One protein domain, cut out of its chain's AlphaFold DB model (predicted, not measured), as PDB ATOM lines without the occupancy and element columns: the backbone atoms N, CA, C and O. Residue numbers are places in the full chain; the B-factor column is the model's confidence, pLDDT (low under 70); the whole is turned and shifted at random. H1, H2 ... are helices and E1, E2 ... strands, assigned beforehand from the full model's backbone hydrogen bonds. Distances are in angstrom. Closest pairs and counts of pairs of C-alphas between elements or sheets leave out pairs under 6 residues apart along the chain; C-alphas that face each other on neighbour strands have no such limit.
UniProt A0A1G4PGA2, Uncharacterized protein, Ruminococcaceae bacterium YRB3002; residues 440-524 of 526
ATOM      1  N   LEU A 440     117.865 -17.247  68.115       86.00
ATOM      2  CA  LEU A 440     117.831 -18.680  68.411       86.00
ATOM      3  C   LEU A 440     117.687 -18.911  69.921       86.00
ATOM      4  O   LEU A 440     116.800 -19.642  70.355       86.00
ATOM      5  N   ARG A 441     118.517 -18.225  70.714       85.31
ATOM      6  CA  ARG A 441     118.521 -18.332  72.176       85.31
ATOM      7  C   ARG A 441     117.252 -17.735  72.785       85.31
ATOM      8  O   ARG A 441     116.707 -18.305  73.723       85.31
ATOM      9  N   LEU A 442     116.736 -16.643  72.214       87.56
ATOM     10  CA  LEU A 442     115.426 -16.098  72.581       87.56
ATOM     11  C   LEU A 442     114.321 -17.149  72.394       87.56
ATOM     12  O   LEU A 442     113.572 -17.430  73.325       87.56
ATOM     13  N   ASN A 443     114.256 -17.778  71.219       89.12
ATOM     14  CA  ASN A 443     113.251 -18.798  70.914       89.12
ATOM     15  C   ASN A 443     113.363 -20.036  71.817       89.12
ATOM     16  O   ASN A 443     112.346 -20.630  72.173       89.12
ATOM     17  N   GLU A 444     114.577 -20.436  72.197       90.00
ATOM     18  CA  GLU A 444     114.796 -21.509  73.172       90.00
ATOM     19  C   GLU A 444     114.236 -21.143  74.550       90.00
ATOM     20  O   GLU A 444     113.500 -21.941  75.128       90.00
ATOM     21  N   MET A 445     114.508 -19.925  75.030       90.31
ATOM     22  CA  MET A 445     114.004 -19.431  76.316       90.31
ATOM     23  C   MET A 445     112.480 -19.248  76.330       90.31
ATOM     24  O   MET A 445     111.829 -19.477  77.345       90.31
ATOM     25  N   VAL A 446     111.872 -18.882  75.201       91.31
ATOM     26  CA  VAL A 446     110.406 -18.845  75.075       91.31
ATOM     27  C   VAL A 446     109.822 -20.260  75.133       91.31
ATOM     28  O   VAL A 446     108.830 -20.499  75.818       91.31
ATOM     29  N   ARG A 447     110.453 -21.237  74.466       91.44
ATOM     30  CA  ARG A 447     110.003 -22.642  74.484       91.44
ATOM     31  C   ARG A 447     110.151 -23.309  75.849       91.44
ATOM     32  O   ARG A 447     109.324 -24.155  76.178       91.44
ATOM     33  N   SER A 448     111.176 -22.959  76.625       90.69
ATOM     34  CA  SER A 448     111.348 -23.454  77.997       90.69
ATOM     35  C   SER A 448     110.408 -22.779  79.003       90.69
ATOM     36  O   SER A 448     110.315 -23.241  80.138       90.69
ATOM     37  N   GLY A 449     109.697 -21.717  78.603       89.69
ATOM     38  CA  GLY A 449     108.866 -20.903  79.494       89.69
ATOM     39  C   GLY A 449     109.671 -19.917  80.344       89.69
ATOM     40  O   GLY A 449     109.127 -19.302  81.260       89.69
ATOM     41  N   ASP A 450     110.962 -19.748  80.047       89.06
ATOM     42  CA  ASP A 450     111.832 -18.804  80.740       89.06
ATOM     43  C   ASP A 450     111.508 -17.347  80.416       89.06
ATOM     44  O   ASP A 450     111.832 -16.465  81.218       89.06
ATOM     45  N   LEU A 451     110.886 -17.123  79.258       91.12
ATOM     46  CA  LEU A 451     110.369 -15.851  78.781       91.12
ATOM     47  C   LEU A 451     108.958 -16.036  78.230       91.12
ATOM     48  O   LEU A 451     108.637 -17.068  77.641       91.12
ATOM     49  N   VAL A 452     108.135 -15.006  78.380       92.75
ATOM     50  CA  VAL A 452     106.760 -14.977  77.883       92.75
ATOM     51  C   VAL A 452     106.517 -13.716  77.054       92.75
ATOM     52  O   VAL A 452     107.074 -12.662  77.380       92.75
ATOM     53  N   PRO A 453     105.715 -13.804  75.980       92.38
ATOM     54  CA  PRO A 453     105.335 -12.638  75.200       92.38
ATOM     55  C   PRO A 453     104.339 -11.775  75.981       92.38
ATOM     56  O   PRO A 453     103.384 -12.280  76.573       92.38
ATOM     57  N   VAL A 454     104.550 -10.465  75.950       90.50
ATOM     58  CA  VAL A 454     103.632  -9.444  76.460       90.50
ATOM     59  C   VAL A 454     103.510  -8.319  75.438       90.50
ATOM     60  O   VAL A 454     104.437  -8.049  74.676       90.50
ATOM     61  N   MET A 455     102.361  -7.651  75.413       88.06
ATOM     62  CA  MET A 455     102.133  -6.515  74.524       88.06
ATOM     63  C   MET A 455     102.481  -5.219  75.251       88.06
ATOM     64  O   MET A 455     101.868  -4.921  76.271       88.06
ATOM     65  N   ILE A 456     103.420  -4.436  74.714       84.38
ATOM     66  CA  ILE A 456     103.776  -3.106  75.224       84.38
ATOM     67  C   ILE A 456     103.680  -2.101  74.080       84.38
ATOM     68  O   ILE A 456     104.294  -2.293  73.031       84.38
ATOM     69  N   ASN A 457     102.879  -1.043  74.244       79.88
ATOM     70  CA  ASN A 457     102.614  -0.057  73.183       79.88
ATOM     71  C   ASN A 457     102.211  -0.675  71.818       79.88
ATOM     72  O   ASN A 457     102.532  -0.139  70.755       79.88
ATOM     73  N   GLY A 458     101.516  -1.817  71.831       80.75
ATOM     74  CA  GLY A 458     101.093  -2.525  70.616       80.75
ATOM     75  C   GLY A 458     102.184  -3.352  69.924       80.75
ATOM     76  O   GLY A 458     101.912  -3.929  68.873       80.75
ATOM     77  N   ALA A 459     103.382  -3.451  70.505       85.44
ATOM     78  CA  ALA A 459     104.439  -4.357  70.068       85.44
ATOM     79  C   ALA A 459     104.534  -5.569  71.006       85.44
ATOM     80  O   ALA A 459     104.431  -5.424  72.224       85.44
ATOM     81  N   GLU A 460     104.748  -6.758  70.440       89.50
ATOM     82  CA  GLU A 460     105.071  -7.949  71.225       89.50
ATOM     83  C   GLU A 460     106.529  -7.866  71.686       89.50
ATOM     84  O   GLU A 460     107.441  -7.686  70.876       89.50
ATOM     85  N   VAL A 461     106.745  -7.992  72.991       89.88
ATOM     86  CA  VAL A 461     108.070  -8.067  73.609       89.88
ATOM     87  C   VAL A 461     108.124  -9.254  74.560       89.88
ATOM     88  O   VAL A 461     107.105  -9.688  75.090       89.88
ATOM     89  N   TYR A 462     109.320  -9.778  74.799       90.44
ATOM     90  CA  TYR A 462     109.518 -10.936  75.666       90.44
ATOM     91  C   TYR A 462     110.058 -10.497  77.019       90.44
ATOM     92  O   TYR A 462     111.015  -9.730  77.078       90.44
ATOM     93  N   VAL A 463     109.456 -10.984  78.102       91.06
ATOM     94  CA  VAL A 463     109.844 -10.654  79.484       91.06
ATOM     95  C   VAL A 463     109.847 -11.907  80.356       91.06
ATOM     96  O   VAL A 463     109.327 -12.948  79.954       91.06
ATOM     97  N   THR A 464     110.423 -11.836  81.557       91.06
ATOM     98  CA  THR A 464     110.352 -12.950  82.515       91.06
ATOM     99  C   THR A 464     108.914 -13.166  83.012       91.06
ATOM    100  O   THR A 464     108.130 -12.213  83.075       91.06
ATOM    101  N   PRO A 465     108.538 -14.393  83.417       91.31
ATOM    102  CA  PRO A 465     107.222 -14.657  83.993       91.31
ATOM    103  C   PRO A 465     106.877 -13.765  85.196       91.31
ATOM    104  O   PRO A 465     105.739 -13.303  85.287       91.31
ATOM    105  N   ALA A 466     107.825 -13.481  86.101       90.88
ATOM    106  CA  ALA A 466     107.610 -12.522  87.190       90.88
ATOM    107  C   ALA A 466     107.291 -11.112  86.677       90.88
ATOM    108  O   ALA A 466     106.306 -10.517  87.119       90.88
ATOM    109  N   ALA A 467     108.063 -10.597  85.712       91.25
ATOM    110  CA  ALA A 467     107.817  -9.279  85.134       91.25
ATOM    111  C   ALA A 467     106.445  -9.196  84.451       91.25
ATOM    112  O   ALA A 467     105.734  -8.212  84.646       91.25
ATOM    113  N   ALA A 468     106.031 -10.242  83.727       91.44
ATOM    114  CA  ALA A 468     104.703 -10.311  83.118       91.44
ATOM    115  C   ALA A 468     103.576 -10.263  84.166       91.44
ATOM    116  O   ALA A 468     102.640  -9.478  84.021       91.44
ATOM    117  N   ARG A 469     103.686 -11.046  85.254       89.94
ATOM    118  CA  ARG A 469     102.695 -11.041  86.348       89.94
ATOM    119  C   ARG A 469     102.597  -9.677  87.030       89.94
ATOM    120  O   ARG A 469     101.494  -9.204  87.305       89.94
ATOM    121  N   ILE A 470     103.741  -9.052  87.312       90.31
ATOM    122  CA  ILE A 470     103.793  -7.728  87.942       90.31
ATOM    123  C   ILE A 470     103.183  -6.686  87.009       90.31
ATOM    124  O   ILE A 470     102.343  -5.908  87.456       90.31
ATOM    125  N   ARG A 471     103.545  -6.705  85.718       90.50
ATOM    126  CA  ARG A 471     102.987  -5.801  84.710       90.50
ATOM    127  C   ARG A 471     101.469  -5.889  84.660       90.50
ATOM    128  O   ARG A 471     100.806  -4.872  84.819       90.50
ATOM    129  N   GLU A 472     100.927  -7.090  84.518       88.62
ATOM    130  CA  GLU A 472      99.481  -7.300  84.437       88.62
ATOM    131  C   GLU A 472      98.747  -6.792  85.689       88.62
ATOM    132  O   GLU A 472      97.689  -6.169  85.594       88.62
ATOM    133  N   ARG A 473      99.330  -6.986  86.879       87.94
ATOM    134  CA  ARG A 473      98.772  -6.432  88.118       87.94
ATOM    135  C   ARG A 473      98.807  -4.898  88.123       87.94
ATOM    136  O   ARG A 473      97.845  -4.276  88.563       87.94
ATOM    137  N   MET A 474      99.883  -4.277  87.636       89.75
ATOM    138  CA  MET A 474      99.979  -2.813  87.546       89.75
ATOM    139  C   MET A 474      99.014  -2.230  86.508       89.75
ATOM    140  O   MET A 474      98.392  -1.208  86.785       89.75
ATOM    141  N   GLU A 475      98.820  -2.901  85.371       87.75
ATOM    142  CA  GLU A 475      97.797  -2.544  84.379       87.75
ATOM    143  C   GLU A 475      96.396  -2.569  85.002       87.75
ATOM    144  O   GLU A 475      95.659  -1.592  84.892       87.75
ATOM    145  N   SER A 476      96.059  -3.628  85.747       85.75
ATOM    146  CA  SER A 476      94.768  -3.732  86.441       85.75
ATOM    147  C   SER A 476      94.562  -2.610  87.470       85.75
ATOM    148  O   SER A 476      93.476  -2.038  87.573       85.75
ATOM    149  N   ARG A 477      95.621  -2.209  88.188       88.12
ATOM    150  CA  ARG A 477      95.576  -1.058  89.108       88.12
ATOM    151  C   ARG A 477      95.400   0.266  88.371       88.12
ATOM    152  O   ARG A 477      94.627   1.107  88.822       88.12
ATOM    153  N   CYS A 478      96.073   0.456  87.235       88.25
ATOM    154  CA  CYS A 478      95.843   1.617  86.380       88.25
ATOM    155  C   CYS A 478      94.394   1.664  85.891       88.25
ATOM    156  O   CYS A 478      93.771   2.717  85.986       88.25
ATOM    157  N   GLU A 479      93.834   0.541  85.439       83.62
ATOM    158  CA  GLU A 479      92.425   0.439  85.043       83.62
ATOM    159  C   GLU A 479      91.484   0.812  86.195       83.62
ATOM    160  O   GLU A 479      90.607   1.658  86.006       83.62
ATOM    161  N   ALA A 480      91.730   0.308  87.408       82.88
ATOM    162  CA  ALA A 480      90.963   0.692  88.593       82.88
ATOM    163  C   ALA A 480      90.995   2.212  88.841       82.88
ATOM    164  O   ALA A 480      89.947   2.817  89.073       82.88
ATOM    165  N   ILE A 481      92.165   2.856  88.727       84.31
ATOM    166  CA  ILE A 481      92.295   4.318  88.868       84.31
ATOM    167  C   ILE A 481      91.543   5.042  87.744       84.31
ATOM    168  O   ILE A 481      90.825   6.003  88.010       84.31
ATOM    169  N   MET A 482      91.658   4.588  86.492       81.62
ATOM    170  CA  MET A 482      90.992   5.224  85.349       81.62
ATOM    171  C   MET A 482      89.466   5.240  85.478       81.62
ATOM    172  O   MET A 482      88.833   6.172  84.995       81.62
ATOM    173  N   THR A 483      88.861   4.262  86.156       74.06
ATOM    174  CA  THR A 483      87.407   4.294  86.408       74.06
ATOM    175  C   THR A 483      86.992   5.370  87.416       74.06
ATOM    176  O   THR A 483      85.874   5.873  87.369       74.06
ATOM    177  N   GLN A 484      87.892   5.782  88.310       70.88
ATOM    178  CA  GLN A 484      87.607   6.823  89.301       70.88
ATOM    179  C   GLN A 484      87.776   8.236  88.737       70.88
ATOM    180  O   GLN A 484      87.147   9.183  89.215       70.88
ATOM    181  N   TYR A 485      88.613   8.394  87.711       74.00
ATOM    182  CA  TYR A 485      88.994   9.696  87.189       74.00
ATOM    183  C   TYR A 485      88.734   9.806  85.691       74.00
ATOM    184  O   TYR A 485      89.248   9.049  84.876       74.00
ATOM    185  N   ARG A 486      87.972  10.833  85.310       67.31
ATOM    186  CA  ARG A 486      87.805  11.189  83.898       67.31
ATOM    187  C   ARG A 486      89.106  11.796  83.362       67.31
ATOM    188  O   ARG A 486      89.823  12.471  84.097       67.31
ATOM    189  N   ASP A 487      89.374  11.575  82.077       79.50
ATOM    190  CA  ASP A 487      90.512  12.150  81.343       79.50
ATOM    191  C   ASP A 487      91.905  11.683  81.816       79.50
ATOM    192  O   ASP A 487      92.890  12.426  81.748       79.50
ATOM    193  N   CYS A 488      92.013  10.433  82.278       84.94
ATOM    194  CA  CYS A 488      93.307   9.799  82.512       84.94
ATOM    195  C   CYS A 488      94.066   9.555  81.204       84.94
ATOM    196  O   CYS A 488      93.499   9.144  80.191       84.94
ATOM    197  N   ARG A 489      95.385   9.732  81.260       87.88
ATOM    198  CA  ARG A 489      96.314   9.308  80.216       87.88
ATOM    199  C   ARG A 489      97.294   8.307  80.802       87.88
ATOM    200  O   ARG A 489      98.003   8.636  81.754       87.88
ATOM    201  N   VAL A 490      97.335   7.119  80.210       89.31
ATOM    202  CA  VAL A 490      98.376   6.127  80.473       89.31
ATOM    203  C   VAL A 490      99.479   6.314  79.436       89.31
ATOM    204  O   VAL A 490      99.213   6.410  78.238       89.31
ATOM    205  N   GLU A 491     100.710   6.432  79.911       89.88
ATOM    206  CA  GLU A 491     101.921   6.464  79.105       89.88
ATOM    207  C   GLU A 491     102.800   5.286  79.520       89.88
ATOM    208  O   GLU A 491     103.124   5.127  80.700       89.88
ATOM    209  N   GLU A 492     103.190   4.476  78.541       90.50
ATOM    210  CA  GLU A 492     104.115   3.367  78.737       90.50
ATOM    211  C   GLU A 492     105.447   3.701  78.078       90.50
ATOM    212  O   GLU A 492     105.504   4.073  76.900       90.50
ATOM    213  N   ARG A 493     106.534   3.565  78.834       89.81
ATOM    214  CA  ARG A 493     107.886   3.784  78.337       89.81
ATOM    215  C   ARG A 493     108.745   2.567  78.615       89.81
ATOM    216  O   ARG A 493     109.085   2.286  79.758       89.81
ATOM    217  N   THR A 494     109.186   1.939  77.541       89.56
ATOM    218  CA  THR A 494     110.092   0.798  77.590       89.56
ATOM    219  C   THR A 494     111.518   1.253  77.315       89.56
ATOM    220  O   THR A 494     111.767   1.982  76.351       89.56
ATOM    221  N   ASP A 495     112.457   0.835  78.158       88.44
ATOM    222  CA  ASP A 495     113.882   1.074  77.957       88.44
ATOM    223  C   ASP A 495     114.530  -0.146  77.299       88.44
ATOM    224  O   ASP A 495     114.641  -1.220  77.898       88.44
ATOM    225  N   MET A 496     114.955   0.029  76.049       83.88
ATOM    226  CA  MET A 496     115.681  -0.977  75.279       83.88
ATOM    227  C   MET A 496     117.161  -0.624  75.271       83.88
ATOM    228  O   MET A 496     117.559   0.466  74.856       83.88
ATOM    229  N   ARG A 497     118.006  -1.581  75.644       79.88
ATOM    230  CA  ARG A 497     119.443  -1.437  75.433       79.88
ATOM    231  C   ARG A 497     119.790  -1.707  73.968       79.88
ATOM    232  O   ARG A 497     119.249  -2.626  73.358       79.88
ATOM    233  N   ALA A 498     120.737  -0.948  73.415       74.94
ATOM    234  CA  ALA A 498     121.247  -1.178  72.064       74.94
ATOM    235  C   ALA A 498     121.754  -2.623  71.893       74.94
ATOM    236  O   ALA A 498     122.603  -3.073  72.662       74.94
ATOM    237  N   GLY A 499     121.227  -3.324  70.886       72.38
ATOM    238  CA  GLY A 499     121.574  -4.716  70.578       72.38
ATOM    239  C   GLY A 499     120.860  -5.777  71.425       72.38
ATOM    240  O   GLY A 499     121.048  -6.957  71.159       72.38
ATOM    241  N   SER A 500     120.040  -5.386  72.408       79.44
ATOM    242  CA  SER A 500     119.225  -6.328  73.185       79.44
ATOM    243  C   SER A 500     117.928  -6.661  72.455       79.44
ATOM    244  O   SER A 500     117.263  -5.766  71.930       79.44
ATOM    245  N   LEU A 501     117.537  -7.935  72.487       81.25
ATOM    246  CA  LEU A 501     116.221  -8.390  72.020       81.25
ATOM    247  C   LEU A 501     115.126  -8.240  73.090       81.25
ATOM    248  O   LEU A 501     113.945  -8.376  72.785       81.25
ATOM    249  N   ILE A 502     115.515  -7.952  74.336       84.06
ATOM    250  CA  ILE A 502     114.620  -7.870  75.495       84.06
ATOM    251  C   ILE A 502     114.719  -6.488  76.154       84.06
ATOM    252  O   ILE A 502     115.831  -5.966  76.319       84.06
ATOM    253  N   PRO A 503     113.588  -5.899  76.577       87.38
ATOM    254  CA  PRO A 503     113.579  -4.656  77.339       87.38
ATOM    255  C   PRO A 503     114.273  -4.799  78.689       87.38
ATOM    256  O   PRO A 503     114.108  -5.794  79.386       87.38
ATOM    257  N   ARG A 504     115.045  -3.783  79.071       86.56
ATOM    258  CA  ARG A 504     115.696  -3.726  80.384       86.56
ATOM    259  C   ARG A 504     114.691  -3.371  81.469       86.56
ATOM    260  O   ARG A 504     114.660  -3.974  82.537       86.56
ATOM    261  N   SER A 505     113.882  -2.358  81.191       89.19
ATOM    262  CA  SER A 505     112.838  -1.917  82.100       89.19
ATOM    263  C   SER A 505     111.625  -1.434  81.333       89.19
ATOM    264  O   SER A 505     111.707  -1.064  80.159       89.19
ATOM    265  N   ASP A 506     110.503  -1.439  82.027       90.38
ATOM    266  CA  ASP A 506     109.245  -0.924  81.537       90.38
ATOM    267  C   ASP A 506     108.621  -0.013  82.591       90.38
ATOM    268  O   ASP A 506     108.688  -0.284  83.788       90.38
ATOM    269  N   CYS A 507     108.071   1.111  82.155       91.94
ATOM    270  CA  CYS A 507     107.566   2.155  83.027       91.94
ATOM    271  C   CYS A 507     106.125   2.476  82.659       91.94
ATOM    272  O   CYS A 507     105.855   2.901  81.536       91.94
ATOM    273  N   ILE A 508     105.221   2.325  83.625       92.19
ATOM    274  CA  ILE A 508     103.801   2.636  83.480       92.19
ATOM    275  C   ILE A 508     103.524   3.913  84.266       92.19
ATOM    276  O   ILE A 508     103.715   3.965  85.483       92.19
ATOM    277  N   THR A 509     103.071   4.948  83.564       91.88
ATOM    278  CA  THR A 509     102.694   6.232  84.157       91.88
ATOM    279  C   THR A 509     101.232   6.521  83.862       91.88
ATOM    280  O   THR A 509     100.833   6.559  82.704       91.88
ATOM    281  N   LEU A 510     100.437   6.801  84.891       92.56
ATOM    282  CA  LEU A 510      99.076   7.315  84.736       92.56
ATOM    283  C   LEU A 510      99.027   8.750  85.254       92.56
ATOM    284  O   LEU A 510      99.397   9.032  86.398       92.56
ATOM    285  N   SER A 511      98.552   9.655  84.402       90.81
ATOM    286  CA  SER A 511      98.437  11.082  84.700       90.81
ATOM    287  C   SER A 511      97.021  11.605  84.461       90.81
ATOM    288  O   SER A 511      96.311  11.122  83.582       90.81
ATOM    289  N   ILE A 512      96.627  12.625  85.225       86.94
ATOM    290  CA  ILE A 512      95.396  13.401  85.033       86.94
ATOM    291  C   ILE A 512      95.807  14.842  84.748       86.94
ATOM    292  O   ILE A 512      96.388  15.525  85.598       86.94
ATOM    293  N   GLY A 513      95.550  15.313  83.529       85.88
ATOM    294  CA  GLY A 513      96.082  16.594  83.070       85.88
ATOM    295  C   GLY A 513      97.616  16.611  83.115       85.88
ATOM    296  O   GLY A 513      98.265  15.926  82.332       85.88
ATOM    297  N   LYS A 514      98.197  17.413  84.018       84.31
ATOM    298  CA  LYS A 514      99.658  17.500  84.233       84.31
ATOM    299  C   LYS A 514     100.142  16.761  85.483       84.31
ATOM    300  O   LYS A 514     101.339  16.764  85.754       84.31
ATOM    301  N   GLU A 515      99.236  16.187  86.267       86.06
ATOM    302  CA  GLU A 515      99.575  15.534  87.527       86.06
ATOM    303  C   GLU A 515      99.736  14.032  87.324       86.06
ATOM    304  O   GLU A 515      98.795  13.355  86.911       86.06
ATOM    305  N   THR A 516     100.904  13.498  87.669       87.62
ATOM    306  CA  THR A 516     101.111  12.051  87.751       87.62
ATOM    307  C   THR A 516     100.400  11.505  88.983       87.62
ATOM    308  O   THR A 516     100.676  11.926  90.107       87.62
ATOM    309  N   LYS A 517      99.482  10.562  88.770       86.81
ATOM    310  CA  LYS A 517      98.729   9.887  89.834       86.81
ATOM    311  C   LYS A 517      99.290   8.520  90.171       86.81
ATOM    312  O   LYS A 517      99.132   8.087  91.304       86.81
ATOM    313  N   PHE A 518      99.948   7.863  89.228       90.25
ATOM    314  CA  PHE A 518     100.569   6.564  89.437       90.25
ATOM    315  C   PHE A 518     101.810   6.448  88.555       90.25
ATOM    316  O   PHE A 518     101.810   6.904  87.411       90.25
ATOM    317  N   LEU A 519     102.861   5.856  89.109       90.44
ATOM    318  CA  LEU A 519     104.119   5.594  88.427       90.44
ATOM    319  C   LEU A 519     104.681   4.287  88.973       90.44
ATOM    320  O   LEU A 519     104.837   4.149  90.188       90.44
ATOM    321  N   TYR A 520     105.039   3.372  88.082       90.06
ATOM    322  CA  TYR A 520     105.776   2.177  88.454       90.06
ATOM    323  C   TYR A 520     106.801   1.803  87.393       90.06
ATOM    324  O   TYR A 520     106.526   1.910  86.200       90.06
ATOM    325  N   ILE A 521     107.975   1.365  87.846       89.25
ATOM    326  CA  ILE A 521     109.069   0.905  86.994       89.25
ATOM    327  C   ILE A 521     109.303  -0.573  87.293       89.25
ATOM    328  O   ILE A 521     109.643  -0.943  88.415       89.25
ATOM    329  N   ILE A 522     109.136  -1.399  86.269       89.31
ATOM    330  CA  ILE A 522     109.384  -2.835  86.275       89.31
ATOM    331  C   ILE A 522     110.791  -3.041  85.720       89.31
ATOM    332  O   ILE A 522     111.021  -2.865  84.524       89.31
ATOM    333  N   ASN A 523     111.742  -3.404  86.577       86.25
ATOM    334  CA  ASN A 523     113.083  -3.791  86.139       86.25
ATOM    335  C   ASN A 523     113.048  -5.268  85.743       86.25
ATOM    336  O   ASN A 523     112.909  -6.133  86.602       86.25
ATOM    337  N   ILE A 524     113.113  -5.547  84.443       83.19
ATOM    338  CA  ILE A 524     112.930  -6.897  83.891       83.19
ATOM    339  C   ILE A 524     114.202  -7.724  84.089       83.19
ATOM    340  O   ILE A 524     114.122  -8.917  84.370       83.19
TER     341      ILE A 524
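Overview. This is residues 440 to 524 of the 526 residues of an uncharacterized protein of Ruminococcaceae bacterium YRB3002 (UniProt A0A1G4PGA2). What is the shape? One long helix, H2, lies along one face of a twisted three-stranded sheet, E3 E4 E5, with the small hairpin E1 and E2 beside the first part of H2, and H1 at one end of the long axis. What is it built of? The printed part has 85 residues, in the order H1 E1 E2 H2 E3 E4 E5, of mixed class; both sheets, E3 - E4 - E5 and E1 - E2, are antiparallel. How spread is it? It is elongated, 45 by 24 by 19 A, and only just compact, close to loose, with a radius of gyration of the C-alphas of 14.3 A.

Along the chain. Where do the first elements lie? H1 is residues 440 to 447, from C-alpha 440 at (117.831, -18.680, 68.411); E1 is 452 to 456 and E2 459 to 463. And the longer ones? H2 is 465 to 484, 29.6 A; E3 is 488 to 495, 22.8 A; E4 is 505 to 512, 23.4 A. E5, 515 to 523, 23.6 A, bends by 51 degrees at residue 518 and ends at C-alpha 523, (113.083, -3.791, 86.139).

Arrangement. What is near H1? Its closest C-alphas to E1 are Val 446 and Val 452, 6.0 A; H1 and H2 are apart. How do the strands pair? In the hairpin E1 and E2, N 454 and O 461 are 2.8 A apart. E3 E4 E5 is a meander, each strand the antiparallel neighbour of the one before, with N 491 and O 509 at 2.8 A and N 508 and O 520 at 2.9 A. Where is H2? It is on this sheet, two layers with the helix on one face, at a height of 9.8 A, over E4 and E5, along the strands at 3 degrees to E4 on the local plane; the closest C-alphas of H2 and E5 are Ala 467 and Ile 522, 6.7 A. Are the helix backbones complete? Each O i to N i+4 pair of H1 is within hydrogen-bond range, and 15 of 16 in H2.

Size, cuts and confidence. How far does it reach? The C-alphas of Leu 440 and Arg 486, the two farthest apart, are 45.1 A apart. Is there a cut or a long link? The printed part has no cut and no long link; E3 to E4 is short, the others tight. Where is confidence low? Residue 486 alone is under 70; the mean pLDDT of the printed part is 86.9.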